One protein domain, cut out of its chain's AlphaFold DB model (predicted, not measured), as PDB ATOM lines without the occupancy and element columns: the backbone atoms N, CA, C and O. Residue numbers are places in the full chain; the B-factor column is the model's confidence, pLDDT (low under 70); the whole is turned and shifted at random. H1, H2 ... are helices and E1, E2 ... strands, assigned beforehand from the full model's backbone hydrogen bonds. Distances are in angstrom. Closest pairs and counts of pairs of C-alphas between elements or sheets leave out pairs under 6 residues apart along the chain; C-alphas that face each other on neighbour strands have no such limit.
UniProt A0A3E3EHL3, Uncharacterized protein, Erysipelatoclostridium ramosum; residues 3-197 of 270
ATOM      1  N   ILE A   3      22.556  10.813  -9.741       92.56
ATOM      2  CA  ILE A   3      23.153  10.186  -8.567       92.56
ATOM      3  C   ILE A   3      24.571  10.706  -8.437       92.56
ATOM      4  O   ILE A   3      25.417  10.543  -9.322       92.56
ATOM      5  N   LYS A   4      24.817  11.355  -7.307       91.50
ATOM      6  CA  LYS A   4      26.061  12.060  -7.029       91.50
ATOM      7  C   LYS A   4      26.792  11.370  -5.897       91.50
ATOM      8  O   LYS A   4      26.223  11.182  -4.823       91.50
ATOM      9  N   LYS A   5      28.082  11.094  -6.088       89.94
ATOM     10  CA  LYS A   5      28.920  10.417  -5.085       89.94
ATOM     11  C   LYS A   5      28.903  11.100  -3.712       89.94
ATOM     12  O   LYS A   5      28.987  10.422  -2.697       89.94
ATOM     13  N   SER A   6      28.802  12.430  -3.669       87.88
ATOM     14  CA  SER A   6      28.785  13.201  -2.420       87.88
ATOM     15  C   SER A   6      27.460  13.141  -1.660       87.88
ATOM     16  O   SER A   6      27.458  13.375  -0.458       87.88
ATOM     17  N   TYR A   7      26.348  12.881  -2.351       86.94
ATOM     18  CA  TYR A   7      25.009  12.872  -1.755       86.94
ATOM     19  C   TYR A   7      24.533  11.450  -1.467       86.94
ATOM     20  O   TYR A   7      23.952  11.198  -0.421       86.94
ATOM     21  N   GLU A   8      24.830  10.514  -2.370       88.88
ATOM     22  CA  GLU A   8      24.366   9.128  -2.304       88.88
ATOM     23  C   GLU A   8      25.553   8.168  -2.483       88.88
ATOM     24  O   GLU A   8      25.614   7.417  -3.460       88.88
ATOM     25  N   PRO A   9      26.553   8.200  -1.580       90.50
ATOM     26  CA  PRO A   9      27.819   7.495  -1.773       90.50
ATOM     27  C   PRO A   9      27.646   5.981  -1.925       90.50
ATOM     28  O   PRO A   9      28.408   5.348  -2.655       90.50
ATOM     29  N   PHE A  10      26.648   5.404  -1.254       92.38
ATOM     30  CA  PHE A  10      26.419   3.965  -1.244       92.38
ATOM     31  C   PHE A  10      25.709   3.478  -2.518       92.38
ATOM     32  O   PHE A  10      26.207   2.580  -3.191       92.38
ATOM     33  N   LEU A  11      24.635   4.154  -2.943       93.94
ATOM     34  CA  LEU A  11      23.999   3.893  -4.241       93.94
ATOM     35  C   LEU A  11      24.971   4.151  -5.405       93.94
ATOM     36  O   LEU A  11      25.080   3.345  -6.329       93.94
ATOM     37  N   TYR A  12      25.745   5.238  -5.336       94.94
ATOM     38  CA  TYR A  12      26.788   5.531  -6.318       94.94
ATOM     39  C   TYR A  12      27.804   4.386  -6.420       94.94
ATOM     40  O   TYR A  12      28.150   3.955  -7.521       94.94
ATOM     41  N   LYS A  13      28.270   3.873  -5.274       95.69
ATOM     42  CA  LYS A  13      29.203   2.744  -5.204       95.69
ATOM     43  C   LYS A  13      28.633   1.507  -5.903       95.69
ATOM     44  O   LYS A  13      29.339   0.919  -6.721       95.69
ATOM     45  N   PHE A  14      27.377   1.151  -5.633       96.50
ATOM     46  CA  PHE A  14      26.697   0.032  -6.291       96.50
ATOM     47  C   PHE A  14      26.674   0.180  -7.817       96.50
ATOM     48  O   PHE A  14      27.117  -0.711  -8.542       96.50
ATOM     49  N   LEU A  15      26.227   1.335  -8.315       95.19
ATOM     50  CA  LEU A  15      26.105   1.577  -9.754       95.19
ATOM     51  C   LEU A  15      27.466   1.637 -10.457       95.19
ATOM     52  O   LEU A  15      27.601   1.169 -11.587       95.19
ATOM     53  N   ALA A  16      28.493   2.159  -9.783       94.00
ATOM     54  CA  ALA A  16      29.863   2.125 -10.280       94.00
ATOM     55  C   ALA A  16      30.404   0.686 -10.376       94.00
ATOM     56  O   ALA A  16      31.076   0.346 -11.351       94.00
ATOM     57  N   ILE A  17      30.096  -0.179  -9.399       95.00
ATOM     58  CA  ILE A  17      30.433  -1.611  -9.462       95.00
ATOM     59  C   ILE A  17      29.715  -2.278 -10.638       95.00
ATOM     60  O   ILE A  17      30.380  -2.914 -11.457       95.00
ATOM     61  N   ALA A  18      28.397  -2.089 -10.754       94.00
ATOM     62  CA  ALA A  18      27.589  -2.657 -11.830       94.00
ATOM     63  C   ALA A  18      28.146  -2.271 -13.207       94.00
ATOM     64  O   ALA A  18      28.376  -3.129 -14.058       94.00
ATOM     65  N   LYS A  19      28.463  -0.987 -13.413       91.75
ATOM     66  CA  LYS A  19      29.055  -0.497 -14.661       91.75
ATOM     67  C   LYS A  19      30.381  -1.187 -15.002       91.75
ATOM     68  O   LYS A  19      30.587  -1.571 -16.155       91.75
ATOM     69  N   ASP A  20      31.274  -1.347 -14.028       92.19
ATOM     70  CA  ASP A  20      32.561  -2.014 -14.255       92.19
ATOM     71  C   ASP A  20      32.388  -3.504 -14.580       92.19
ATOM     72  O   ASP A  20      33.118  -4.036 -15.420       92.19
ATOM     73  N   ILE A  21      31.397  -4.162 -13.969       91.69
ATOM     74  CA  ILE A  21      31.005  -5.535 -14.299       91.69
ATOM     75  C   ILE A  21      30.501  -5.610 -15.742       91.69
ATOM     76  O   ILE A  21      31.033  -6.390 -16.524       91.69
ATOM     77  N   PHE A  22      29.555  -4.760 -16.144       89.88
ATOM     78  CA  PHE A  22      29.026  -4.777 -17.511       89.88
ATOM     79  C   PHE A  22      30.090  -4.481 -18.572       89.88
ATOM     80  O   PHE A  22      30.102  -5.099 -19.640       89.88
ATOM     81  N   LYS A  23      31.031  -3.576 -18.268       89.06
ATOM     82  CA  LYS A  23      32.195  -3.314 -19.123       89.06
ATOM     83  C   LYS A  23      33.076  -4.557 -19.264       89.06
ATOM     84  O   LYS A  23      33.546  -4.834 -20.365       89.06
ATOM     85  N   LYS A  24      33.294  -5.302 -18.173       87.69
ATOM     86  CA  LYS A  24      34.057  -6.561 -18.172       87.69
ATOM     87  C   LYS A  24      33.355  -7.643 -18.995       87.69
ATOM     88  O   LYS A  24      34.015  -8.338 -19.758       87.69
ATOM     89  N   THR A  25      32.040  -7.788 -18.848       83.81
ATOM     90  CA  THR A  25      31.270  -8.861 -19.497       83.81
ATOM     91  C   THR A  25      30.935  -8.575 -20.962       83.81
ATOM     92  O   THR A  25      30.416  -9.454 -21.643       83.81
ATOM     93  N   GLY A  26      31.219  -7.369 -21.465       77.94
ATOM     94  CA  GLY A  26      30.915  -6.978 -22.844       77.94
ATOM     95  C   GLY A  26      29.420  -6.769 -23.110       77.94
ATOM     96  O   GLY A  26      28.992  -6.760 -24.267       77.94
ATOM     97  N   SER A  27      28.619  -6.597 -22.056       70.75
ATOM     98  CA  SER A  27      27.179  -6.366 -22.157       70.75
ATOM     99  C   SER A  27      26.933  -4.980 -22.758       70.75
ATOM    100  O   SER A  27      27.205  -3.963 -22.125       70.75
ATOM    101  N   LYS A  28      26.449  -4.933 -24.008       59.19
ATOM    102  CA  LYS A  28      26.305  -3.678 -24.771       59.19
ATOM    103  C   LYS A  28      25.257  -2.719 -24.198       59.19
ATOM    104  O   LYS A  28      25.399  -1.521 -24.407       59.19
ATOM    105  N   ASN A  29      24.278  -3.234 -23.455       61.41
ATOM    106  CA  ASN A  29      23.286  -2.439 -22.737       61.41
ATOM    107  C   ASN A  29      23.399  -2.749 -21.240       61.41
ATOM    108  O   ASN A  29      23.300  -3.910 -20.836       61.41
ATOM    109  N   ILE A  30      23.624  -1.711 -20.433       66.25
ATOM    110  CA  ILE A  30      23.658  -1.798 -18.972       66.25
ATOM    111  C   ILE A  30      22.219  -1.706 -18.482       66.25
ATOM    112  O   ILE A  30      21.653  -0.617 -18.461       66.25
ATOM    113  N   VAL A  31      21.626  -2.840 -18.118       76.94
ATOM    114  CA  VAL A  31      20.218  -2.904 -17.717       76.94
ATOM    115  C   VAL A  31      20.137  -3.314 -16.256       76.94
ATOM    116  O   VAL A  31      20.611  -4.383 -15.871       76.94
ATOM    117  N   ILE A  32      19.545  -2.439 -15.450       89.50
ATOM    118  CA  ILE A  32      19.235  -2.668 -14.040       89.50
ATOM    119  C   ILE A  32      17.719  -2.721 -13.880       89.50
ATOM    120  O   ILE A  32      16.994  -1.980 -14.537       89.50
ATOM    121  N   PHE A  33      17.240  -3.592 -13.005       90.62
ATOM    122  CA  PHE A  33      15.835  -3.814 -12.699       90.62
ATOM    123  C   PHE A  33      15.516  -3.151 -11.356       90.62
ATOM    124  O   PHE A  33      16.201  -3.408 -10.366       90.62
ATOM    125  N   GLY A  34      14.509  -2.282 -11.327       91.94
ATOM    126  CA  GLY A  34      13.925  -1.795 -10.078       91.94
ATOM    127  C   GLY A  34      12.906  -2.783  -9.529       91.94
ATOM    128  O   GLY A  34      12.183  -3.412 -10.297       91.94
ATOM    129  N   ASP A  35      12.866  -2.919  -8.209       87.62
ATOM    130  CA  ASP A  35      11.902  -3.735  -7.476       87.62
ATOM    131  C   ASP A  35      11.595  -3.059  -6.130       87.62
ATOM    132  O   ASP A  35      12.139  -3.420  -5.083       87.62
ATOM    133  N   GLY A  36      10.797  -1.986  -6.188       86.81
ATOM    134  CA  GLY A  36      10.443  -1.165  -5.030       86.81
ATOM    135  C   GLY A  36      11.664  -0.440  -4.464       86.81
ATOM    136  O   GLY A  36      12.249   0.413  -5.125       86.81
ATOM    137  N   GLU A  37      12.071  -0.803  -3.252       87.81
ATOM    138  CA  GLU A  37      13.254  -0.257  -2.569       87.81
ATOM    139  C   GLU A  37      14.585  -0.806  -3.119       87.81
ATOM    140  O   GLU A  37      15.659  -0.311  -2.766       87.81
ATOM    141  N   LYS A  38      14.534  -1.802  -4.017       93.06
ATOM    142  CA  LYS A  38      15.721  -2.503  -4.514       93.06
ATOM    143  C   LYS A  38      16.079  -2.135  -5.951       93.06
ATOM    144  O   LYS A  38      15.213  -1.981  -6.810       93.06
ATOM    145  N   LEU A  39      17.379  -2.099  -6.237       94.75
ATOM    146  CA  LEU A  39      17.911  -2.183  -7.600       94.75
ATOM    147  C   LEU A  39      18.689  -3.477  -7.757       94.75
ATOM    148  O   LEU A  39      19.557  -3.794  -6.950       94.75
ATOM    149  N   LYS A  40      18.416  -4.206  -8.832       94.06
ATOM    150  CA  LYS A  40      19.019  -5.507  -9.105       94.06
ATOM    151  C   LYS A  40      19.640  -5.510 -10.490       94.06
ATOM    152  O   LYS A  40      19.081  -4.945 -11.425       94.06
ATOM    153  N   PHE A  41      20.782  -6.156 -10.658       92.56
ATOM    154  CA  PHE A  41      21.364  -6.368 -11.978       92.56
ATOM    155  C   PHE A  41      21.862  -7.795 -12.122       92.56
ATOM    156  O   PHE A  41      22.270  -8.422 -11.146       92.56
ATOM    157  N   ILE A  42      21.877  -8.279 -13.360       87.94
ATOM    158  CA  ILE A  42      22.496  -9.547 -13.720       87.94
ATOM    159  C   ILE A  42      23.362  -9.360 -14.965       87.94
ATOM    160  O   ILE A  42      22.992  -8.675 -15.917       87.94
ATOM    161  N   ALA A  43      24.544  -9.954 -14.929       86.81
ATOM    162  CA  ALA A  43      25.530  -9.980 -15.992       86.81
ATOM    163  C   ALA A  43      26.144 -11.387 -16.075       86.81
ATOM    164  O   ALA A  43      25.837 -12.276 -15.278       86.81
ATOM    165  N   ASN A  44      27.022 -11.616 -17.051       82.94
ATOM    166  CA  ASN A  44      27.683 -12.912 -17.178       82.94
ATOM    167  C   ASN A  44      28.570 -13.184 -15.946       82.94
ATOM    168  O   ASN A  44      29.530 -12.451 -15.731       82.94
ATOM    169  N   ASN A  45      28.248 -14.224 -15.168       84.88
ATOM    170  CA  ASN A  45      28.901 -14.634 -13.911       84.88
ATOM    171  C   ASN A  45      28.776 -13.679 -12.710       84.88
ATOM    172  O   ASN A  45      29.355 -13.962 -11.659       84.88
ATOM    173  N   TYR A  46      28.026 -12.586 -12.840       90.00
ATOM    174  CA  TYR A  46      27.853 -11.605 -11.770       90.00
ATOM    175  C   TYR A  46      26.401 -11.177 -11.636       90.00
ATOM    176  O   TYR A  46      25.728 -10.928 -12.633       90.00
ATOM    177  N   ALA A  47      25.943 -10.988 -10.411       91.88
ATOM    178  CA  ALA A  47      24.703 -10.286 -10.132       91.88
ATOM    179  C   ALA A  47      24.904  -9.360  -8.936       91.88
ATOM    180  O   ALA A  47      25.912  -9.437  -8.229       91.88
ATOM    181  N   GLY A  48      23.965  -8.455  -8.718       94.62
ATOM    182  CA  GLY A  48      24.020  -7.611  -7.542       94.62
ATOM    183  C   GLY A  48      22.681  -7.019  -7.172       94.62
ATOM    184  O   GLY A  48      21.808  -6.843  -8.021       94.62
ATOM    185  N   ILE A  49      22.558  -6.717  -5.887       95.69
ATOM    186  CA  ILE A  49      21.377  -6.144  -5.256       95.69
ATOM    187  C   ILE A  49      21.835  -4.929  -4.461       95.69
ATOM    188  O   ILE A  49      22.767  -5.011  -3.665       95.69
ATOM    189  N   PHE A  50      21.177  -3.808  -4.689       96.19
ATOM    190  CA  PHE A  50      21.144  -2.690  -3.770       96.19
ATOM    191  C   PHE A  50      19.796  -2.721  -3.071       96.19
ATOM    192  O   PHE A  50      18.773  -2.810  -3.747       96.19
ATOM    193  N   ASP A  51      19.814  -2.652  -1.749       93.94
ATOM    194  CA  ASP A  51      18.620  -2.623  -0.912       93.94
ATOM    195  C   ASP A  51      18.718  -1.428   0.034       93.94
ATOM    196  O   ASP A  51      19.772  -1.199   0.633       93.94
ATOM    197  N   TYR A  52      17.652  -0.647   0.148       90.62
ATOM    198  CA  TYR A  52      17.600   0.511   1.028       90.62
ATOM    199  C   TYR A  52      16.287   0.501   1.781       90.62
ATOM    200  O   TYR A  52      15.236   0.715   1.191       90.62
ATOM    201  N   HIS A  53      16.377   0.347   3.093       86.81
ATOM    202  CA  HIS A  53      15.225   0.299   3.966       86.81
ATOM    203  C   HIS A  53      15.306   1.388   5.034       86.81
ATOM    204  O   HIS A  53      16.382   1.692   5.554       86.81
ATOM    205  N   THR A  54      14.167   1.981   5.389       83.75
ATOM    206  CA  THR A  54      14.083   2.946   6.490       83.75
ATOM    207  C   THR A  54      12.784   2.791   7.268       83.75
ATOM    208  O   THR A  54      11.703   2.847   6.703       83.75
ATOM    209  N   GLU A  55      12.867   2.685   8.591       80.38
ATOM    210  CA  GLU A  55      11.685   2.650   9.468       80.38
ATOM    211  C   GLU A  55      11.111   4.055   9.736       80.38
ATOM    212  O   GLU A  55      10.035   4.221  10.314       80.38
ATOM    213  N   LYS A  56      11.839   5.101   9.328       74.12
ATOM    214  CA  LYS A  56      11.423   6.494   9.493       74.12
ATOM    215  C   LYS A  56      10.378   6.906   8.454       74.12
ATOM    216  O   LYS A  56      10.681   6.989   7.268       74.12
ATOM    217  N   PHE A  57       9.189   7.275   8.930       64.44
ATOM    218  CA  PHE A  57       8.071   7.770   8.111       64.44
ATOM    219  C   PHE A  57       8.332   9.113   7.407       64.44
ATOM    220  O   PHE A  57       7.596   9.469   6.490       64.44
ATOM    221  N   ASP A  58       9.318   9.891   7.859       68.38
ATOM    222  CA  ASP A  58       9.613  11.238   7.360       68.38
ATOM    223  C   ASP A  58      10.698  11.278   6.273       68.38
ATOM    224  O   ASP A  58      10.998  12.354   5.752       68.38
ATOM    225  N   ARG A  59      11.278  10.128   5.900       63.84
ATOM    226  CA  ARG A  59      12.242  10.037   4.798       63.84
ATOM    227  C   ARG A  59      11.618   9.460   3.543       63.84
ATOM    228  O   ARG A  59      10.920   8.454   3.584       63.84
ATOM    229  N   GLU A  60      11.953  10.075   2.412       67.50
ATOM    230  CA  GLU A  60      11.677   9.492   1.106       67.50
ATOM    231  C   GLU A  60      12.496   8.204   0.960       67.50
ATOM    232  O   GLU A  60      13.729   8.216   0.996       67.50
ATOM    233  N   MET A  61      11.789   7.083   0.840       74.50
ATOM    234  CA  MET A  61      12.359   5.828   0.370       74.50
ATOM    235  C   MET A  61      12.674   5.948  -1.116       74.50
ATOM    236  O   MET A  61      11.987   6.659  -1.858       74.50
ATOM    237  N   TYR A  62      13.690   5.218  -1.571       83.81
ATOM    238  CA  TYR A  62      13.821   5.000  -3.000       83.81
ATOM    239  C   TYR A  62      12.626   4.184  -3.491       83.81
ATOM    240  O   TYR A  62      12.348   3.111  -2.970       83.81
ATOM    241  N   ASP A  63      11.944   4.687  -4.515       85.62
ATOM    242  CA  ASP A  63      10.964   3.922  -5.285       85.62
ATOM    243  C   ASP A  63      11.542   3.670  -6.678       85.62
ATOM    244  O   ASP A  63      11.276   4.383  -7.658       85.62
ATOM    245  N   PHE A  64      12.390   2.648  -6.758       88.50
ATOM    246  CA  PHE A  64      12.796   2.047  -8.015       88.50
ATOM    247  C   PHE A  64      11.639   1.186  -8.514       88.50
ATOM    248  O   PHE A  64      11.658  -0.038  -8.421       88.50
ATOM    249  N   LYS A  65      10.612   1.853  -9.054       87.06
ATOM    250  CA  LYS A  65       9.458   1.246  -9.739       87.06
ATOM    251  C   LYS A  65       9.863  -0.019 -10.495       87.06
ATOM    252  O   LYS A  65      10.924   0.020 -11.120       87.06
ATOM    253  N   ASP A  66       8.989  -1.033 -10.541       89.88
ATOM    254  CA  ASP A  66       9.164  -2.251 -11.359       89.88
ATOM    255  C   ASP A  66       9.329  -1.875 -12.842       89.88
ATOM    256  O   ASP A  66       8.366  -1.680 -13.586       89.88
ATOM    257  N   ALA A  67      10.576  -1.621 -13.225       91.06
ATOM    258  CA  ALA A  67      10.991  -1.083 -14.506       91.06
ATOM    259  C   ALA A  67      12.481  -1.341 -14.737       91.06
ATOM    260  O   ALA A  67      13.270  -1.475 -13.800       91.06
ATOM    261  N   ALA A  68      12.874  -1.328 -16.009       91.69
ATOM    262  CA  ALA A  68      14.275  -1.301 -16.388       91.69
ATOM    263  C   ALA A  68      14.846   0.117 -16.321       91.69
ATOM    264  O   ALA A  68      14.165   1.107 -16.606       91.69
ATOM    265  N   TYR A  69      16.134   0.184 -16.015       92.81
ATOM    266  CA  TYR A  69      16.916   1.401 -15.987       92.81
ATOM    267  C   TYR A  69      18.232   1.213 -16.735       92.81
ATOM    268  O   TYR A  69      18.884   0.174 -16.618       92.81
ATOM    269  N   GLU A  70      18.638   2.251 -17.456       91.62
ATOM    270  CA  GLU A  70      19.945   2.359 -18.088       91.62
ATOM    271  C   GLU A  70      20.866   3.262 -17.260       91.62
ATOM    272  O   GLU A  70      20.456   4.315 -16.762       91.62
ATOM    273  N   ILE A  71      22.128   2.850 -17.112       90.94
ATOM    274  CA  ILE A  71      23.155   3.642 -16.431       90.94
ATOM    275  C   ILE A  71      24.007   4.381 -17.461       90.94
ATOM    276  O   ILE A  71      24.698   3.762 -18.269       90.94
ATOM    277  N   SER A  72      24.073   5.705 -17.345       89.12
ATOM    278  CA  SER A  72      25.035   6.541 -18.065       89.12
ATOM    279  C   SER A  72      25.934   7.308 -17.091       89.12
ATOM    280  O   SER A  72      25.514   7.701 -16.004       89.12
ATOM    281  N   LEU A  73      27.203   7.494 -17.461       88.31
ATOM    282  CA  LEU A  73      28.150   8.309 -16.695       88.31
ATOM    283  C   LEU A  73      28.288   9.660 -17.380       88.31
ATOM    284  O   LEU A  73      28.556   9.727 -18.580       88.31
ATOM    285  N   LEU A  74      28.104  10.718 -16.608       89.31
ATOM    286  CA  LEU A  74      28.250  12.082 -17.076       89.31
ATOM    287  C   LEU A  74      29.731  12.506 -17.050       89.31
ATOM    288  O   LEU A  74      30.536  11.895 -16.348       89.31
ATOM    289  N   PRO A  75      30.121  13.569 -17.780       88.50
ATOM    290  CA  PRO A  75      31.513  14.037 -17.825       88.50
ATOM    291  C   PRO A  75      32.112  14.442 -16.469       88.50
ATOM    292  O   PRO A  75      33.323  14.582 -16.355       88.50
ATOM    293  N   ASN A  76      31.271  14.674 -15.463       88.38
ATOM    294  CA  ASN A  76      31.653  15.035 -14.099       88.38
ATOM    295  C   ASN A  76      31.656  13.834 -13.134       88.38
ATOM    296  O   ASN A  76      31.575  14.038 -11.926       88.38
ATOM    297  N   ASP A  77      31.686  12.609 -13.662       88.00
ATOM    298  CA  ASP A  77      31.602  11.339 -12.932       88.00
ATOM    299  C   ASP A  77      30.286  11.085 -12.179       88.00
ATOM    300  O   ASP A  77      30.162  10.052 -11.513       88.00
ATOM    301  N   ASP A  78      29.282  11.958 -12.306       92.56
ATOM    302  CA  ASP A  78      27.936  11.677 -11.805       92.56
ATOM    303  C   ASP A  78      27.293  10.553 -12.623       92.56
ATOM    304  O   ASP A  78      27.500  10.418 -13.834       92.56
ATOM    305  N   ILE A  79      26.464   9.754 -11.958       93.25
ATOM    306  CA  ILE A  79      25.749   8.654 -12.594       93.25
ATOM    307  C   ILE A  79      24.313   9.091 -12.857       93.25
ATOM    308  O   ILE A  79      23.608   9.548 -11.960       93.25
ATOM    309  N   LYS A  80      23.851   8.934 -14.093       92.38
ATOM    310  CA  LYS A  80      22.454   9.137 -14.460       92.38
ATOM    311  C   LYS A  80      21.801   7.779 -14.691       92.38
ATOM    312  O   LYS A  80      22.244   7.000 -15.531       92.38
ATOM    313  N   LEU A  81      20.746   7.524 -13.927       91.75
ATOM    314  CA  LEU A  81      19.907   6.339 -14.030       91.75
ATOM    315  C   LEU A  81      18.625   6.715 -14.782       91.75
ATOM    316  O   LEU A  81      17.784   7.456 -14.258       91.75
ATOM    317  N   GLU A  82      18.498   6.281 -16.029       91.75
ATOM    318  CA  GLU A  82      17.366   6.601 -16.901       91.75
ATOM    319  C   GLU A  82      16.375   5.446 -16.923       91.75
ATOM    320  O   GLU A  82      16.747   4.319 -17.216       91.75
ATOM    321  N   LYS A  83      15.105   5.718 -16.605       92.69
ATOM    322  CA  LYS A  83      14.053   4.706 -16.706       92.69
ATOM    323  C   LYS A  83      13.764   4.427 -18.179       92.69
ATOM    324  O   LYS A  83      13.502   5.362 -18.932       92.69
ATOM    325  N   LEU A  84      13.745   3.153 -18.550       91.00
ATOM    326  CA  LEU A  84      13.335   2.699 -19.872       91.00
ATOM    327  C   LEU A  84      11.811   2.529 -19.937       91.00
ATOM    328  O   LEU A  84      11.154   2.240 -18.933       91.00
ATOM    329  N   GLU A  85      11.244   2.709 -21.130       88.44
ATOM    330  CA  GLU A  85       9.812   2.481 -21.369       88.44
ATOM    331  C   GLU A  85       9.452   0.991 -21.319       88.44
ATOM    332  O   GLU A  85       8.367   0.635 -20.864       88.44
ATOM    333  N   PHE A  86      10.379   0.125 -21.740       86.25
ATOM    334  CA  PHE A  86      10.193  -1.322 -21.830       86.25
ATOM    335  C   PHE A  86      11.432  -2.068 -21.330       86.25
ATOM    336  O   PHE A  86      12.550  -1.547 -21.380       86.25
ATOM    337  N   TYR A  87      11.236  -3.311 -20.890       86.12
ATOM    338  CA  TYR A  87      12.335  -4.222 -20.596       86.12
ATOM    339  C   TYR A  87      13.039  -4.637 -21.900       86.12
ATOM    340  O   TYR A  87      12.381  -5.123 -22.819       86.12
ATOM    341  N   PRO A  88      14.370  -4.487 -22.012       84.88
ATOM    342  CA  PRO A  88      15.124  -4.868 -23.209       84.88
ATOM    343  C   PRO A  88      15.462  -6.373 -23.227       84.88
ATOM    344  O   PRO A  88      16.561  -6.769 -23.614       84.88
ATOM    345  N   CYS A  89      14.537  -7.218 -22.773       81.62
ATOM    346  CA  CYS A  89      14.657  -8.676 -22.715       81.62
ATOM    347  C   CYS A  89      13.278  -9.333 -22.893       81.62
ATOM    348  O   CYS A  89      12.260  -8.643 -22.898       81.62
ATOM    349  N   SER A  90      13.229 -10.660 -23.047       84.06
ATOM    350  CA  SER A  90      11.950 -11.381 -23.067       84.06
ATOM    351  C   SER A  90      11.316 -11.445 -21.671       84.06
ATOM    352  O   SER A  90      12.016 -11.403 -20.657       84.06
ATOM    353  N   ASP A  91       9.992 -11.601 -21.620       83.94
ATOM    354  CA  ASP A  91       9.255 -11.783 -20.360       83.94
ATOM    355  C   ASP A  91       9.665 -13.071 -19.632       83.94
ATOM    356  O   ASP A  91       9.729 -13.103 -18.403       83.94
ATOM    357  N   GLU A  92       9.983 -14.130 -20.383       82.88
ATOM    358  CA  GLU A  92      10.496 -15.392 -19.838       82.88
ATOM    359  C   GLU A  92      11.840 -15.177 -19.134       82.88
ATOM    360  O   GLU A  92      11.998 -15.558 -17.976       82.88
ATOM    361  N   TYR A  93      12.765 -14.464 -19.785       81.44
ATOM    362  CA  TYR A  93      14.054 -14.106 -19.198       81.44
ATOM    363  C   TYR A  93      13.873 -13.269 -17.928       81.44
ATOM    364  O   TYR A  93      14.467 -13.571 -16.894       81.44
ATOM    365  N   LEU A  94      13.021 -12.240 -17.983       83.44
ATOM    366  CA  LEU A  94      12.722 -11.394 -16.828       83.44
ATOM    367  C   LEU A  94      12.146 -12.206 -15.662       83.44
ATOM    368  O   LEU A  94      12.545 -12.000 -14.518       83.44
ATOM    369  N   SER A  95      11.230 -13.133 -15.947       83.31
ATOM    370  CA  SER A  95      10.605 -13.993 -14.939       83.31
ATOM    371  C   SER A  95      11.638 -14.866 -14.238       83.31
ATOM    372  O   SER A  95      11.665 -14.915 -13.012       83.31
ATOM    373  N   SER A  96      12.543 -15.482 -14.997       80.94
ATOM    374  CA  SER A  96      13.624 -16.270 -14.414       80.94
ATOM    375  C   SER A  96      14.590 -15.415 -13.600       80.94
ATOM    376  O   SER A  96      14.988 -15.821 -12.515       80.94
ATOM    377  N   VAL A  97      14.951 -14.211 -14.063       83.44
ATOM    378  CA  VAL A  97      15.793 -13.286 -13.278       83.44
ATOM    379  C   VAL A  97      15.119 -12.911 -11.958       83.44
ATOM    380  O   VAL A  97      15.784 -12.871 -10.926       83.44
ATOM    381  N   LYS A  98      13.803 -12.669 -11.954       85.06
ATOM    382  CA  LYS A  98      13.052 -12.423 -10.712       85.06
ATOM    383  C   LYS A  98      13.103 -13.643  -9.782       85.06
ATOM    384  O   LYS A  98      13.386 -13.476  -8.600       85.06
ATOM    385  N   GLU A  99      12.906 -14.847 -10.317       83.25
ATOM    386  CA  GLU A  99      12.990 -16.115  -9.577       83.25
ATOM    387  C   GLU A  99      14.381 -16.345  -8.957       83.25
ATOM    388  O   GLU A  99      14.474 -16.681  -7.779       83.25
ATOM    389  N   PHE A 100      15.464 -16.041  -9.681       84.31
ATOM    390  CA  PHE A 100      16.837 -16.110  -9.160       84.31
ATOM    391  C   PHE A 100      17.032 -15.308  -7.881       84.31
ATOM    392  O   PHE A 100      17.615 -15.805  -6.919       84.31
ATOM    393  N   PHE A 101      16.546 -14.067  -7.855       86.94
ATOM    394  CA  PHE A 101      16.699 -13.216  -6.679       86.94
ATOM    395  C   PHE A 101      15.819 -13.672  -5.513       86.94
ATOM    396  O   PHE A 101      16.244 -13.560  -4.369       86.94
ATOM    397  N   VAL A 102      14.637 -14.235  -5.783       85.00
ATOM    398  CA  VAL A 102      13.797 -14.852  -4.740       85.00
ATOM    399  C   VAL A 102      14.506 -16.061  -4.121       85.00
ATOM    400  O   VAL A 102      14.572 -16.175  -2.899       85.00
ATOM    401  N   ASN A 103      15.090 -16.930  -4.948       80.75
ATOM    402  CA  ASN A 103      15.838 -18.098  -4.478       80.75
ATOM    403  C   ASN A 103      17.106 -17.691  -3.720       80.75
ATOM    404  O   ASN A 103      17.413 -18.279  -2.685       80.75
ATOM    405  N   THR A 104      17.806 -16.660  -4.200       82.06
ATOM    406  CA  THR A 104      18.981 -16.082  -3.534       82.06
ATOM    407  C   THR A 104      18.653 -15.694  -2.093       82.06
ATOM    408  O   THR A 104      19.372 -16.093  -1.181       82.06
ATOM    409  N   ASP A 105      17.553 -14.968  -1.876       80.31
ATOM    410  CA  ASP A 105      17.138 -14.533  -0.537       80.31
ATOM    411  C   ASP A 105      16.719 -15.719   0.357       80.31
ATOM    412  O   ASP A 105      16.890 -15.670   1.574       80.31
ATOM    413  N   TYR A 106      16.186 -16.798  -0.227       75.94
ATOM    414  CA  TYR A 106      15.681 -17.957   0.516       75.94
ATOM    415  C   TYR A 106      16.765 -18.979   0.897       75.94
ATOM    416  O   TYR A 106      16.715 -19.556   1.983       75.94
ATOM    417  N   PHE A 107      17.736 -19.224   0.015       78.44
ATOM    418  CA  PHE A 107      18.730 -20.296   0.163       78.44
ATOM    419  C   PHE A 107      20.124 -19.806   0.586       78.44
ATOM    420  O   PHE A 107      21.019 -20.630   0.807       78.44
ATOM    421  N   ALA A 108      20.340 -18.494   0.712       84.38
ATOM    422  CA  ALA A 108      21.609 -17.955   1.183       84.38
ATOM    423  C   ALA A 108      21.867 -18.328   2.652       84.38
ATOM    424  O   ALA A 108      21.131 -17.950   3.561       84.38
ATOM    425  N   THR A 109      22.965 -19.040   2.888       87.75
ATOM    426  CA  THR A 109      23.439 -19.401   4.227       87.75
ATOM    427  C   THR A 109      24.642 -18.544   4.584       87.75
ATOM    428  O   THR A 109      25.614 -18.505   3.829       87.75
ATOM    429  N   HIS A 110      24.574 -17.846   5.722       92.12
ATOM    430  CA  HIS A 110      25.699 -17.066   6.245       92.12
ATOM    431  C   HIS A 110      26.860 -17.989   6.603       92.12
ATOM    432  O   HIS A 110      26.648 -19.046   7.200       92.12
ATOM    433  N   VAL A 111      28.076 -17.589   6.237       90.50
ATOM    434  CA  VAL A 111      29.291 -18.351   6.527       90.50
ATOM    435  C   VAL A 111      30.174 -17.593   7.514       90.50
ATOM    436  O   VAL A 111      30.513 -18.133   8.566       90.50
ATOM    437  N   PHE A 112      30.578 -16.361   7.185       92.06
ATOM    438  CA  PHE A 112      31.476 -15.557   8.019       92.06
ATOM    439  C   PHE A 112      31.507 -14.078   7.596       92.06
ATOM    440  O   PHE A 112      31.048 -13.732   6.511       92.06
ATOM    441  N   GLU A 113      32.102 -13.223   8.431       92.75
ATOM    442  CA  GLU A 113      32.343 -11.802   8.136       92.75
ATOM    443  C   GLU A 113      33.806 -11.557   7.724       92.75
ATOM    444  O   GLU A 113      34.727 -12.157   8.286       92.75
ATOM    445  N   LEU A 114      34.033 -10.658   6.763       91.12
ATOM    446  CA  LEU A 114      35.352 -10.344   6.214       91.12
ATOM    447  C   LEU A 114      35.574  -8.825   6.102       91.12
ATOM    448  O   LEU A 114      34.670  -8.062   5.759       91.12
ATOM    449  N   ASP A 115      36.810  -8.384   6.363       89.19
ATOM    450  CA  ASP A 115      37.242  -6.994   6.176       89.19
ATOM    451  C   ASP A 115      38.137  -6.820   4.934       89.19
ATOM    452  O   ASP A 115      38.984  -7.648   4.594       89.19
ATOM    453  N   SER A 116      37.977  -5.694   4.251       82.06
ATOM    454  CA  SER A 116      38.732  -5.308   3.060       82.06
ATOM    455  C   SER A 116      40.239  -5.144   3.275       82.06
ATOM    456  O   SER A 116      40.980  -5.119   2.294       82.06
ATOM    457  N   GLY A 117      40.716  -5.038   4.510       83.44
ATOM    458  CA  GLY A 117      42.135  -5.023   4.850       83.44
ATOM    459  C   GLY A 117      42.757  -6.409   5.024       83.44
ATOM    460  O   GLY A 117      43.969  -6.502   5.170       83.44
ATOM    461  N   ASP A 118      41.965  -7.484   5.018       85.62
ATOM    462  CA  ASP A 118      42.458  -8.838   5.287       85.62
ATOM    463  C   ASP A 118      43.363  -9.348   4.149       85.62
ATOM    464  O   ASP A 118      42.985  -9.329   2.978       85.62
ATOM    465  N   GLU A 119      44.575  -9.799   4.477       83.50
ATOM    466  CA  GLU A 119      45.595 -10.200   3.495       83.50
ATOM    467  C   GLU A 119      45.251 -11.525   2.788       83.50
ATOM    468  O   GLU A 119      45.688 -11.761   1.662       83.50
ATOM    469  N   CYS A 120      44.402 -12.368   3.394       85.00
ATOM    470  CA  CYS A 120      44.117 -13.733   2.932       85.00
ATOM    471  C   CYS A 120      42.645 -13.951   2.532       85.00
ATOM    472  O   CYS A 120      42.108 -15.046   2.714       85.00
ATOM    473  N   LYS A 121      41.967 -12.931   1.984       86.56
ATOM    474  CA  LYS A 121      40.509 -12.964   1.708       86.56
ATOM    475  C   LYS A 121      40.067 -14.148   0.867       86.56
ATOM    476  O   LYS A 121      39.146 -14.852   1.256       86.56
ATOM    477  N   ILE A 122      40.713 -14.367  -0.280       84.81
ATOM    478  CA  ILE A 122      40.328 -15.451  -1.191       84.81
ATOM    479  C   ILE A 122      40.536 -16.797  -0.518       84.81
ATOM    480  O   ILE A 122      39.633 -17.621  -0.556       84.81
ATOM    481  N   ALA A 123      41.669 -16.998   0.156       84.75
ATOM    482  CA  ALA A 123      41.917 -18.232   0.889       84.75
ATOM    483  C   ALA A 123      40.831 -18.472   1.949       84.75
ATOM    484  O   ALA A 123      40.264 -19.554   1.995       84.75
ATOM    485  N   LYS A 124      40.462 -17.451   2.733       88.88
ATOM    486  CA  LYS A 124      39.383 -17.546   3.729       88.88
ATOM    487  C   LYS A 124      38.030 -17.852   3.099       88.88
ATOM    488  O   LYS A 124      37.347 -18.755   3.573       88.88
ATOM    489  N   ILE A 125      37.670 -17.157   2.017       88.38
ATOM    490  CA  ILE A 125      36.438 -17.438   1.272       88.38
ATOM    491  C   ILE A 125      36.455 -18.890   0.800       88.38
ATOM    492  O   ILE A 125      35.543 -19.629   1.142       88.38
ATOM    493  N   VAL A 126      37.499 -19.342   0.108       86.19
ATOM    494  CA  VAL A 126      37.589 -20.710  -0.427       86.19
ATOM    495  C   VAL A 126      37.566 -21.769   0.675       86.19
ATOM    496  O   VAL A 126      36.872 -22.775   0.543       86.19
ATOM    497  N   THR A 127      38.294 -21.564   1.773       86.56
ATOM    498  CA  THR A 127      38.363 -22.524   2.880       86.56
ATOM    499  C   THR A 127      37.040 -22.634   3.634       86.56
ATOM    500  O   THR A 127      36.658 -23.741   3.991       86.56
ATOM    501  N   LEU A 128      36.346 -21.517   3.876       87.25
ATOM    502  CA  LEU A 128      35.134 -21.500   4.703       87.25
ATOM    503  C   LEU A 128      33.851 -21.736   3.898       87.25
ATOM    504  O   LEU A 128      32.909 -22.323   4.416       87.25
ATOM    505  N   SER A 129      33.809 -21.286   2.642       84.31
ATOM    506  CA  SER A 129      32.659 -21.490   1.750       84.31
ATOM    507  C   SER A 129      32.734 -22.783   0.937       84.31
ATOM    508  O   SER A 129      31.754 -23.155   0.303       84.31
ATOM    509  N   GLU A 130      33.908 -23.428   0.888       83.31
ATOM    510  CA  GLU A 130      34.237 -24.549  -0.011       83.31
ATOM    511  C   GLU A 130      34.037 -24.260  -1.514       83.31
ATOM    512  O   GLU A 130      34.129 -25.158  -2.363       83.31
ATOM    513  N   ALA A 131      33.819 -22.992  -1.859       81.75
ATOM    514  CA  ALA A 131      33.539 -22.520  -3.197       81.75
ATOM    515  C   ALA A 131      34.685 -21.649  -3.721       81.75
ATOM    516  O   ALA A 131      35.336 -20.904  -2.990       81.75
ATOM    517  N   TRP A 132      34.950 -21.768  -5.020       81.06
ATOM    518  CA  TRP A 132      36.048 -21.062  -5.673       81.06
ATOM    519  C   TRP A 132      35.534 -19.857  -6.441       81.06
ATOM    520  O   TRP A 132      34.542 -19.943  -7.169       81.06
ATOM    521  N   LEU A 133      36.255 -18.753  -6.290       81.50
ATOM    522  CA  LEU A 133      36.067 -17.519  -7.039       81.50
ATOM    523  C   LEU A 133      37.144 -17.400  -8.110       81.50
ATOM    524  O   LEU A 133      38.220 -17.992  -7.998       81.50
ATOM    525  N   CYS A 134      36.872 -16.606  -9.136       79.81
ATOM    526  CA  CYS A 134      37.908 -16.202 -10.066       79.81
ATOM    527  C   CYS A 134      38.776 -15.116  -9.409       79.81
ATOM    528  O   CYS A 134      38.249 -14.200  -8.778       79.81
ATOM    529  N   ASP A 135      40.097 -15.138  -9.613       80.25
ATOM    530  CA  ASP A 135      41.003 -14.055  -9.168       80.25
ATOM    531  C   ASP A 135      40.534 -12.675  -9.651       80.25
ATOM    532  O   ASP A 135      40.726 -11.630  -9.032       80.25
ATOM    533  N   ASP A 136      39.856 -12.686 -10.785       83.69
ATOM    534  CA  ASP A 136      39.342 -11.533 -11.486       83.69
ATOM    535  C   ASP A 136      38.065 -10.944 -10.829       83.69
ATOM    536  O   ASP A 136      37.587  -9.882 -11.250       83.69
ATOM    537  N   ASP A 137      37.518 -11.620  -9.809       87.12
ATOM    538  CA  ASP A 137      36.404 -11.185  -8.947       87.12
ATOM    539  C   ASP A 137      36.898 -10.316  -7.783       87.12
ATOM    540  O   ASP A 137      36.189  -9.434  -7.290       87.12
ATOM    541  N   LEU A 138      38.160 -10.506  -7.394       87.12
ATOM    542  CA  LEU A 138      38.819  -9.872  -6.253       87.12
ATOM    543  C   LEU A 138      38.793  -8.339  -6.365       87.12
ATOM    544  O   LEU A 138      38.625  -7.635  -5.371       87.12
ATOM    545  N   LYS A 139      38.842  -7.802  -7.591       90.75
ATOM    546  CA  LYS A 139      38.707  -6.357  -7.858       90.75
ATOM    547  C   LYS A 139      37.342  -5.778  -7.478       90.75
ATOM    548  O   LYS A 139      37.260  -4.588  -7.182       90.75
ATOM    549  N   PHE A 140      36.279  -6.580  -7.521       92.44
ATOM    550  CA  PHE A 140      34.936  -6.158  -7.128       92.44
ATOM    551  C   PHE A 140      34.732  -6.349  -5.628       92.44
ATOM    552  O   PHE A 140      34.241  -5.436  -4.971       92.44
ATOM    553  N   ILE A 141      35.213  -7.467  -5.080       91.19
ATOM    554  CA  ILE A 141      35.206  -7.741  -3.637       91.19
ATOM    555  C   ILE A 141      35.979  -6.655  -2.877       91.19
ATOM    556  O   ILE A 141      35.491  -6.135  -1.883       91.19
ATOM    557  N   ASN A 142      37.129  -6.211  -3.392       91.06
ATOM    558  CA  ASN A 142      37.933  -5.140  -2.791       91.06
ATOM    559  C   ASN A 142      37.253  -3.766  -2.771       91.06
ATOM    560  O   ASN A 142      37.744  -2.855  -2.108       91.06
ATOM    561  N   LYS A 143      36.154  -3.578  -3.510       93.69
ATOM    562  CA  LYS A 143      35.360  -2.354  -3.392       93.69
ATOM    563  C   LYS A 143      34.483  -2.391  -2.148       93.69
ATOM    564  O   LYS A 143      34.097  -1.320  -1.680       93.69
ATOM    565  N   LEU A 144      34.169  -3.574  -1.621       93.25
ATOM    566  CA  LEU A 144      33.453  -3.727  -0.363       93.25
ATOM    567  C   LEU A 144      34.393  -3.469   0.819       93.25
ATOM    568  O   LEU A 144      35.583  -3.749   0.710       93.25
ATOM    569  N   LYS A 145      33.885  -2.886   1.913       91.44
ATOM    570  CA  LYS A 145      34.701  -2.552   3.101       91.44
ATOM    571  C   LYS A 145      34.656  -3.636   4.170       91.44
ATOM    572  O   LYS A 145      35.662  -4.281   4.413       91.44
ATOM    573  N   LYS A 146      33.502  -3.825   4.798       93.12
ATOM    574  CA  LYS A 146      33.241  -4.894   5.759       93.12
ATOM    575  C   LYS A 146      31.985  -5.593   5.275       93.12
ATOM    576  O   LYS A 146      31.008  -4.907   4.981       93.12
ATOM    577  N   PHE A 147      32.061  -6.894   5.056       94.44
ATOM    578  CA  PHE A 147      30.990  -7.617   4.390       94.44
ATOM    579  C   PHE A 147      30.860  -9.039   4.910       94.44
ATOM    580  O   PHE A 147      31.847  -9.701   5.231       94.44
ATOM    581  N   ASP A 148      29.625  -9.511   4.933       94.25
ATOM    582  CA  ASP A 148      29.278 -10.887   5.220       94.25
ATOM    583  C   ASP A 148      29.345 -11.728   3.947       94.25
ATOM    584  O   ASP A 148      28.953 -11.298   2.857       94.25
ATOM    585  N   VAL A 149      29.851 -12.948   4.089       93.50
ATOM    586  CA  VAL A 149      29.937 -13.936   3.019       93.50
ATOM    587  C   VAL A 149      28.852 -14.981   3.225       93.50
ATOM    588  O   VAL A 149      28.760 -15.597   4.289       93.50
ATOM    589  N   TYR A 150      28.065 -15.207   2.178       92.75
ATOM    590  CA  TYR A 150      27.037 -16.239   2.133       92.75
ATOM    591  C   TYR A 150      27.311 -17.204   0.986       92.75
ATOM    592  O   TYR A 150      27.880 -16.830  -0.042       92.75
ATOM    593  N   VAL A 151      26.843 -18.437   1.143       89.62
ATOM    594  CA  VAL A 151      26.775 -19.426   0.067       89.62
ATOM    595  C   VAL A 151      25.318 -19.742  -0.185       89.62
ATOM    596  O   VAL A 151      24.577 -20.063   0.744       89.62
ATOM    597  N   CYS A 152      24.907 -19.663  -1.442       85.06
ATOM    598  CA  CYS A 152      23.599 -20.122  -1.867       85.06
ATOM    599  C   CYS A 152      23.756 -21.410  -2.671       85.06
ATOM    600  O   CYS A 152      24.646 -21.505  -3.515       85.06
ATOM    601  N   SER A 153      22.900 -22.389  -2.382       76.75
ATOM    602  CA  SER A 153      22.858 -23.698  -3.038       76.75
ATOM    603  C   SER A 153      21.462 -23.926  -3.618       76.75
ATOM    604  O   SER A 153      20.638 -24.618  -3.022       76.75
ATOM    605  N   ASP A 154      21.178 -23.321  -4.765       65.94
ATOM    606  CA  ASP A 154      19.918 -23.505  -5.481       65.94
ATOM    607  C   ASP A 154      19.985 -24.777  -6.341       65.94
ATOM    608  O   ASP A 154      20.513 -24.782  -7.456       65.94
ATOM    609  N   ARG A 155      19.474 -25.889  -5.799       56.34
ATOM    610  CA  ARG A 155      19.463 -27.191  -6.488       56.34
ATOM    611  C   ARG A 155      18.445 -27.275  -7.630       56.34
ATOM    612  O   ARG A 155      18.626 -28.137  -8.487       56.34
ATOM    613  N   ASP A 156      17.436 -26.400  -7.667       55.12
ATOM    614  CA  ASP A 156      16.305 -26.487  -8.609       55.12
ATOM    615  C   ASP A 156      16.441 -25.550  -9.830       55.12
ATOM    616  O   ASP A 156      15.582 -25.507 -10.709       55.12
ATOM    617  N   SER A 157      17.620 -24.942  -9.979       51.72
ATOM    618  CA  SER A 157      18.218 -24.475 -11.234       51.72
ATOM    619  C   SER A 157      17.529 -23.300 -11.953       51.72
ATOM    620  O   SER A 157      16.725 -23.432 -12.871       51.72
ATOM    621  N   PHE A 158      18.065 -22.111 -11.685       53.62
ATOM    622  CA  PHE A 158      18.096 -20.984 -12.625       53.62
ATOM    623  C   PHE A 158      18.767 -21.324 -13.987       53.62
ATOM    624  O   PHE A 158      18.644 -20.572 -14.960       53.62
ATOM    625  N   ASN A 159      19.466 -22.464 -14.076       51.72
ATOM    626  CA  ASN A 159      20.362 -22.830 -15.179       51.72
ATOM    627  C   ASN A 159      19.675 -23.069 -16.526       51.72
ATOM    628  O   ASN A 159      20.281 -22.782 -17.557       51.72
ATOM    629  N   ASP A 160      18.427 -23.538 -16.545       46.34
ATOM    630  CA  ASP A 160      17.804 -23.978 -17.802       46.34
ATOM    631  C   ASP A 160      17.118 -22.852 -18.594       46.34
ATOM    632  O   ASP A 160      16.809 -23.035 -19.770       46.34
ATOM    633  N   ARG A 161      16.880 -21.671 -17.998       47.81
ATOM    634  CA  ARG A 161      15.958 -20.668 -18.583       47.81
ATOM    635  C   ARG A 161      16.581 -19.336 -19.004       47.81
ATOM    636  O   ARG A 161      15.971 -18.600 -19.772       47.81
ATOM    637  N   VAL A 162      17.801 -19.018 -18.560       51.31
ATOM    638  CA  VAL A 162      18.413 -17.680 -18.763       51.31
ATOM    639  C   VAL A 162      19.661 -17.710 -19.653       51.31
ATOM    640  O   VAL A 162      20.197 -16.663 -20.012       51.31
ATOM    641  N   GLY A 163      20.100 -18.895 -20.089       49.16
ATOM    642  CA  GLY A 163      21.152 -19.022 -21.102       49.16
ATOM    643  C   GLY A 163      22.520 -18.493 -20.664       49.16
ATOM    644  O   GLY A 163      23.323 -18.106 -21.506       49.16
ATOM    645  N   ASN A 164      22.796 -18.473 -19.362       53.62
ATOM    646  CA  ASN A 164      24.104 -18.137 -18.824       53.62
ATOM    647  C   ASN A 164      24.513 -19.263 -17.893       53.62
ATOM    648  O   ASN A 164      23.707 -19.716 -17.091       53.62
ATOM    649  N   GLU A 165      25.757 -19.694 -18.023       63.12
ATOM    650  CA  GLU A 165      26.383 -20.861 -17.403       63.12
ATOM    651  C   GLU A 165      26.582 -20.672 -15.878       63.12
ATOM    652  O   GLU A 165      27.677 -20.851 -15.340       63.12
ATOM    653  N   TRP A 166      25.529 -20.225 -15.189       73.06
ATOM    654  CA  TRP A 166      25.434 -20.133 -13.743       73.06
ATOM    655  C   TRP A 166      25.476 -21.530 -13.141       73.06
ATOM    656  O   TRP A 166      24.969 -22.493 -13.709       73.06
ATOM    657  N   ASN A 167      26.174 -21.667 -12.024       72.50
ATOM    658  CA  ASN A 167      26.136 -22.886 -11.240       72.50
ATOM    659  C   ASN A 167      24.972 -22.822 -10.250       72.50
ATOM    660  O   ASN A 167      24.579 -21.749  -9.798       72.50
ATOM    661  N   ALA A 168      24.506 -24.004  -9.846       73.25
ATOM    662  CA  ALA A 168      23.578 -24.184  -8.731       73.25
ATOM    663  C   ALA A 168      24.106 -23.588  -7.410       73.25
ATOM    664  O   ALA A 168      23.336 -23.277  -6.510       73.25
ATOM    665  N   GLU A 169      25.426 -23.415  -7.290       79.75
ATOM    666  CA  GLU A 169      26.047 -22.752  -6.148       79.75
ATOM    667  C   GLU A 169      26.710 -21.436  -6.544       79.75
ATOM    668  O   GLU A 169      27.429 -21.347  -7.545       79.75
ATOM    669  N   TYR A 170      26.512 -20.413  -5.723       87.25
ATOM    670  CA  TYR A 170      27.128 -19.102  -5.892       87.25
ATOM    671  C   TYR A 170      27.435 -18.456  -4.539       87.25
ATOM    672  O   TYR A 170      26.807 -18.760  -3.524       87.25
ATOM    673  N   ILE A 171      28.433 -17.573  -4.537       91.38
ATOM    674  CA  ILE A 171      28.873 -16.836  -3.348       91.38
ATOM    675  C   ILE A 171      28.245 -15.448  -3.374       91.38
ATOM    676  O   ILE A 171      28.241 -14.785  -4.411       91.38
ATOM    677  N   LEU A 172      27.768 -14.982  -2.224       93.81
ATOM    678  CA  LEU A 172      27.308 -13.619  -2.034       93.81
ATOM    679  C   LEU A 172      28.242 -12.904  -1.062       93.81
ATOM    680  O   LEU A 172      28.657 -13.469  -0.054       93.81
ATOM    681  N   CYS A 173      28.549 -11.647  -1.351       94.94
ATOM    682  CA  CYS A 173      29.234 -10.739  -0.441       94.94
ATOM    683  C   CYS A 173      28.305  -9.556  -0.172       94.94
ATOM    684  O   CYS A 173      28.025  -8.786  -1.095       94.94
ATOM    685  N   ASN A 174      27.812  -9.429   1.059       96.12
ATOM    686  CA  ASN A 174      26.887  -8.380   1.475       96.12
ATOM    687  C   ASN A 174      27.594  -7.369   2.381       96.12
ATOM    688  O   ASN A 174      28.020  -7.706   3.477       96.12
ATOM    689  N   GLU A 175      27.714  -6.125   1.930       96.44
ATOM    690  CA  GLU A 175      28.080  -5.001   2.793       96.44
ATOM    691  C   GLU A 175      26.808  -4.261   3.179       96.44
ATOM    692  O   GLU A 175      26.119  -3.737   2.301       96.44
ATOM    693  N   ALA A 176      26.529  -4.171   4.475       94.00
ATOM    694  CA  ALA A 176      25.447  -3.366   5.016       94.00
ATOM    695  C   ALA A 176      26.006  -2.174   5.800       94.00
ATOM    696  O   ALA A 176      27.026  -2.264   6.484       94.00
ATOM    697  N   VAL A 177      25.328  -1.038   5.687       91.81
ATOM    698  CA  VAL A 177      25.613   0.172   6.453       91.81
ATOM    699  C   VAL A 177      24.334   0.666   7.105       91.81
ATOM    700  O   VAL A 177      23.299   0.822   6.455       91.81
ATOM    701  N   GLU A 178      24.430   0.930   8.399       90.50
ATOM    702  CA  GLU A 178      23.356   1.519   9.182       90.50
ATOM    703  C   GLU A 178      23.584   3.024   9.327       90.50
ATOM    704  O   GLU A 178      24.690   3.501   9.597       90.50
ATOM    705  N   PHE A 179      22.508   3.779   9.173       84.25
ATOM    706  CA  PHE A 179      22.448   5.211   9.410       84.25
ATOM    707  C   PHE A 179      21.434   5.491  10.515       84.25
ATOM    708  O   PHE A 179      20.644   4.631  10.903       84.25
ATOM    709  N   ASP A 180      21.439   6.726  11.018       82.19
ATOM    710  CA  ASP A 180      20.381   7.207  11.906       82.19
ATOM    711  C   ASP A 180      20.164   6.341  13.156       82.19
ATOM    712  O   ASP A 180      19.033   6.178  13.592       82.19
ATOM    713  N   ASN A 181      21.231   5.804  13.756       82.94
ATOM    714  CA  ASN A 181      21.157   4.883  14.900       82.94
ATOM    715  C   ASN A 181      20.396   3.572  14.603       82.94
ATOM    716  O   ASN A 181      19.728   3.048  15.491       82.94
ATOM    717  N   GLY A 182      20.482   3.062  13.371       82.56
ATOM    718  CA  GLY A 182      19.917   1.765  12.977       82.56
ATOM    719  C   GLY A 182      18.527   1.835  12.342       82.56
ATOM    720  O   GLY A 182      18.017   0.820  11.892       82.56
ATOM    721  N   TYR A 183      17.909   3.019  12.251       83.38
ATOM    722  CA  TYR A 183      16.588   3.162  11.615       83.38
ATOM    723  C   TYR A 183      16.617   3.103  10.090       83.38
ATOM    724  O   TYR A 183      15.568   2.990   9.458       83.38
ATOM    725  N   THR A 184      17.786   3.272   9.484       83.81
ATOM    726  CA  THR A 184      17.950   3.219   8.037       83.81
ATOM    727  C   THR A 184      19.111   2.299   7.726       83.81
ATOM    728  O   THR A 184      20.215   2.527   8.215       83.81
ATOM    729  N   THR A 185      18.878   1.318   6.867       89.94
ATOM    730  CA  THR A 185      19.889   0.351   6.447       89.94
ATOM    731  C   THR A 185      19.986   0.383   4.935       89.94
ATOM    732  O   THR A 185      18.982   0.261   4.240       89.94
ATOM    733  N   ALA A 186      21.200   0.541   4.416       92.12
ATOM    734  CA  ALA A 186      21.479   0.322   3.006       92.12
ATOM    735  C   ALA A 186      22.436  -0.858   2.870       92.12
ATOM    736  O   ALA A 186      23.419  -0.936   3.605       92.12
ATOM    737  N   SER A 187      22.184  -1.757   1.924       95.19
ATOM    738  CA  SER A 187      23.068  -2.890   1.657       95.19
ATOM    739  C   SER A 187      23.401  -3.045   0.174       95.19
ATOM    740  O   SER A 187      22.627  -2.674  -0.710       95.19
ATOM    741  N   ILE A 188      24.613  -3.533  -0.086       97.25
ATOM    742  CA  ILE A 188      25.092  -3.956  -1.397       97.25
ATOM    743  C   ILE A 188      25.426  -5.433  -1.288       97.25
ATOM    744  O   ILE A 188      26.386  -5.800  -0.614       97.25
ATOM    745  N   THR A 189      24.687  -6.261  -2.013       96.56
ATOM    746  CA  THR A 189      25.018  -7.667  -2.225       96.56
ATOM    747  C   THR A 189      25.634  -7.821  -3.604       96.56
ATOM    748  O   THR A 189      24.998  -7.491  -4.604       96.56
ATOM    749  N   LEU A 190      26.860  -8.332  -3.679       95.88
ATOM    750  CA  LEU A 190      27.469  -8.805  -4.921       95.88
ATOM    751  C   LEU A 190      27.413 -10.326  -4.953       95.88
ATOM    752  O   LEU A 190      27.757 -10.970  -3.969       95.88
ATOM    753  N   ILE A 191      26.993 -10.884  -6.081       93.00
ATOM    754  CA  ILE A 191      26.796 -12.318  -6.265       93.00
ATOM    755  C   ILE A 191      27.748 -12.803  -7.355       93.00
ATOM    756  O   ILE A 191      27.771 -12.252  -8.459       93.00
ATOM    757  N   PHE A 192      28.513 -13.842  -7.039       91.25
ATOM    758  CA  PHE A 192      29.570 -14.400  -7.869       91.25
ATOM    759  C   PHE A 192      29.264 -15.854  -8.210       91.25
ATOM    760  O   PHE A 192      29.089 -16.701  -7.331       91.25
ATOM    761  N   ASN A 193      29.228 -16.148  -9.504       87.06
ATOM    762  CA  ASN A 193      29.038 -17.502  -9.998       87.06
ATOM    763  C   ASN A 193      30.268 -18.381  -9.697       87.06
ATOM    764  O   ASN A 193      31.389 -18.016 -10.045       87.06
ATOM    765  N   THR A 194      30.070 -19.581  -9.142       82.75
ATOM    766  CA  THR A 194      31.170 -20.515  -8.816       82.75
ATOM    767  C   THR A 194      31.488 -21.492  -9.949       82.75
ATOM    768  O   THR A 194      32.023 -22.578  -9.718       82.75
ATOM    769  N   ARG A 195      31.159 -21.132 -11.198       70.69
ATOM    770  CA  ARG A 195      31.333 -21.976 -12.395       70.69
ATOM    771  C   ARG A 195      32.677 -22.694 -12.468       70.69
ATOM    772  O   ARG A 195      32.747 -23.853 -12.863       70.69
ATOM    773  N   TYR A 196      33.738 -22.003 -12.080       62.69
ATOM    774  CA  TYR A 196      35.106 -22.493 -12.184       62.69
ATOM    775  C   TYR A 196      35.555 -23.327 -10.983       62.69
ATOM    776  O   TYR A 196      36.754 -23.521 -10.827       62.69
ATOM    777  N   ASN A 197      34.641 -23.830 -10.142       63.91
ATOM    778  CA  ASN A 197      35.006 -24.651  -8.992       63.91
ATOM    779  C   ASN A 197      35.664 -25.972  -9.440       63.91
ATOM    780  O   ASN A 197      34.966 -26.885  -9.896       63.91
TER     781      ASN A 197
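This is residues 3 to 197 of the 270 residues of an uncharacterized protein of Erysipelatoclostridium ramosum (UniProt A0A3E3EHL3). A single twisted sheet of nine strands curls round the long helix H1 on one face, and the other long helix, H2, packs on the opposite face. The short helix H3 packs on E6 and E7, and H4 grazes E8 and E9. The sheet is antiparallel throughout, in the order E5 E4 E1 E2 E3 E9 E8 E7 E6. The printed part has 195 residues, with four named helices and nine named strands, in the chain order H1 E1 E2 E3 E4 E5 H2 E6 H3 H4 E7 E8 E9. The class is mixed, helices and strands, and the whole is compact and rounded, with a radius of gyration of the C-alphas of 16.4 A and spans of 43 by 41 by 34 A.

The strands are E1, residues 31 to 35; E2, 38 to 43; E3, 46 to 54, 27.1 A long; E4, 68 to 73; E5, 79 to 83; E6, 108 to 115; E7, 146 to 153, 23.2 A; E8, 169 to 179, 32.2 A; and E9, 184 to 193, 29.6 A. The helices are H1, residues 9 to 25, 24.4 A; H2, 91 to 107, 24.2 A; H3, 121 to 129; and H4, 135 to 141. H1 begins at C-alpha 9 (27.819, 7.495, -1.773), and E9 ends at C-alpha 193 (29.038, -17.502, -9.998).

E5 and E6 are the edge strands. E1 E2 E3 and E7 E8 E9 are meanders, each strand the antiparallel neighbour of the one before; E1 E2 E3 E4 is a Greek key, with E4 the antiparallel neighbour of E1. Within hydrogen-bond range are N 49 and O 189 of E3 and E9, 2.9 A, and N 32 and O 69 of E1 and E4, 2.9 A. E6 bends by 63 degrees at residue 111. In three layers, helices on both faces, H1 and H3 lie on one face and H2 on the other. H1's closest C-alphas to E2 are those of Phe 22 and Ala 43, 6.4 A. H2's closest to E7 are those of Phe 107 and Cys 152, 5.3 A. H1 and H4 are close but not clearly touching, Ile 17 and Phe 140 having the closest C-alphas, 6.8 A. Every O i to N i+4 pair is within hydrogen-bond range in H1, H2 and H3; H4 has 1 of 3, and 3 of 4 O i to N i+3 pairs.

The C-alphas farthest apart, of Asp 58 and Asn 197, are 46.9 A apart. The printed part has no cut. The links E3 to E4 and E7 to E8 are long. Mean pLDDT of the printed part is 84.6; residues 28 to 30, 57 to 60, 154 to 165 and 196 to 197 are under 70.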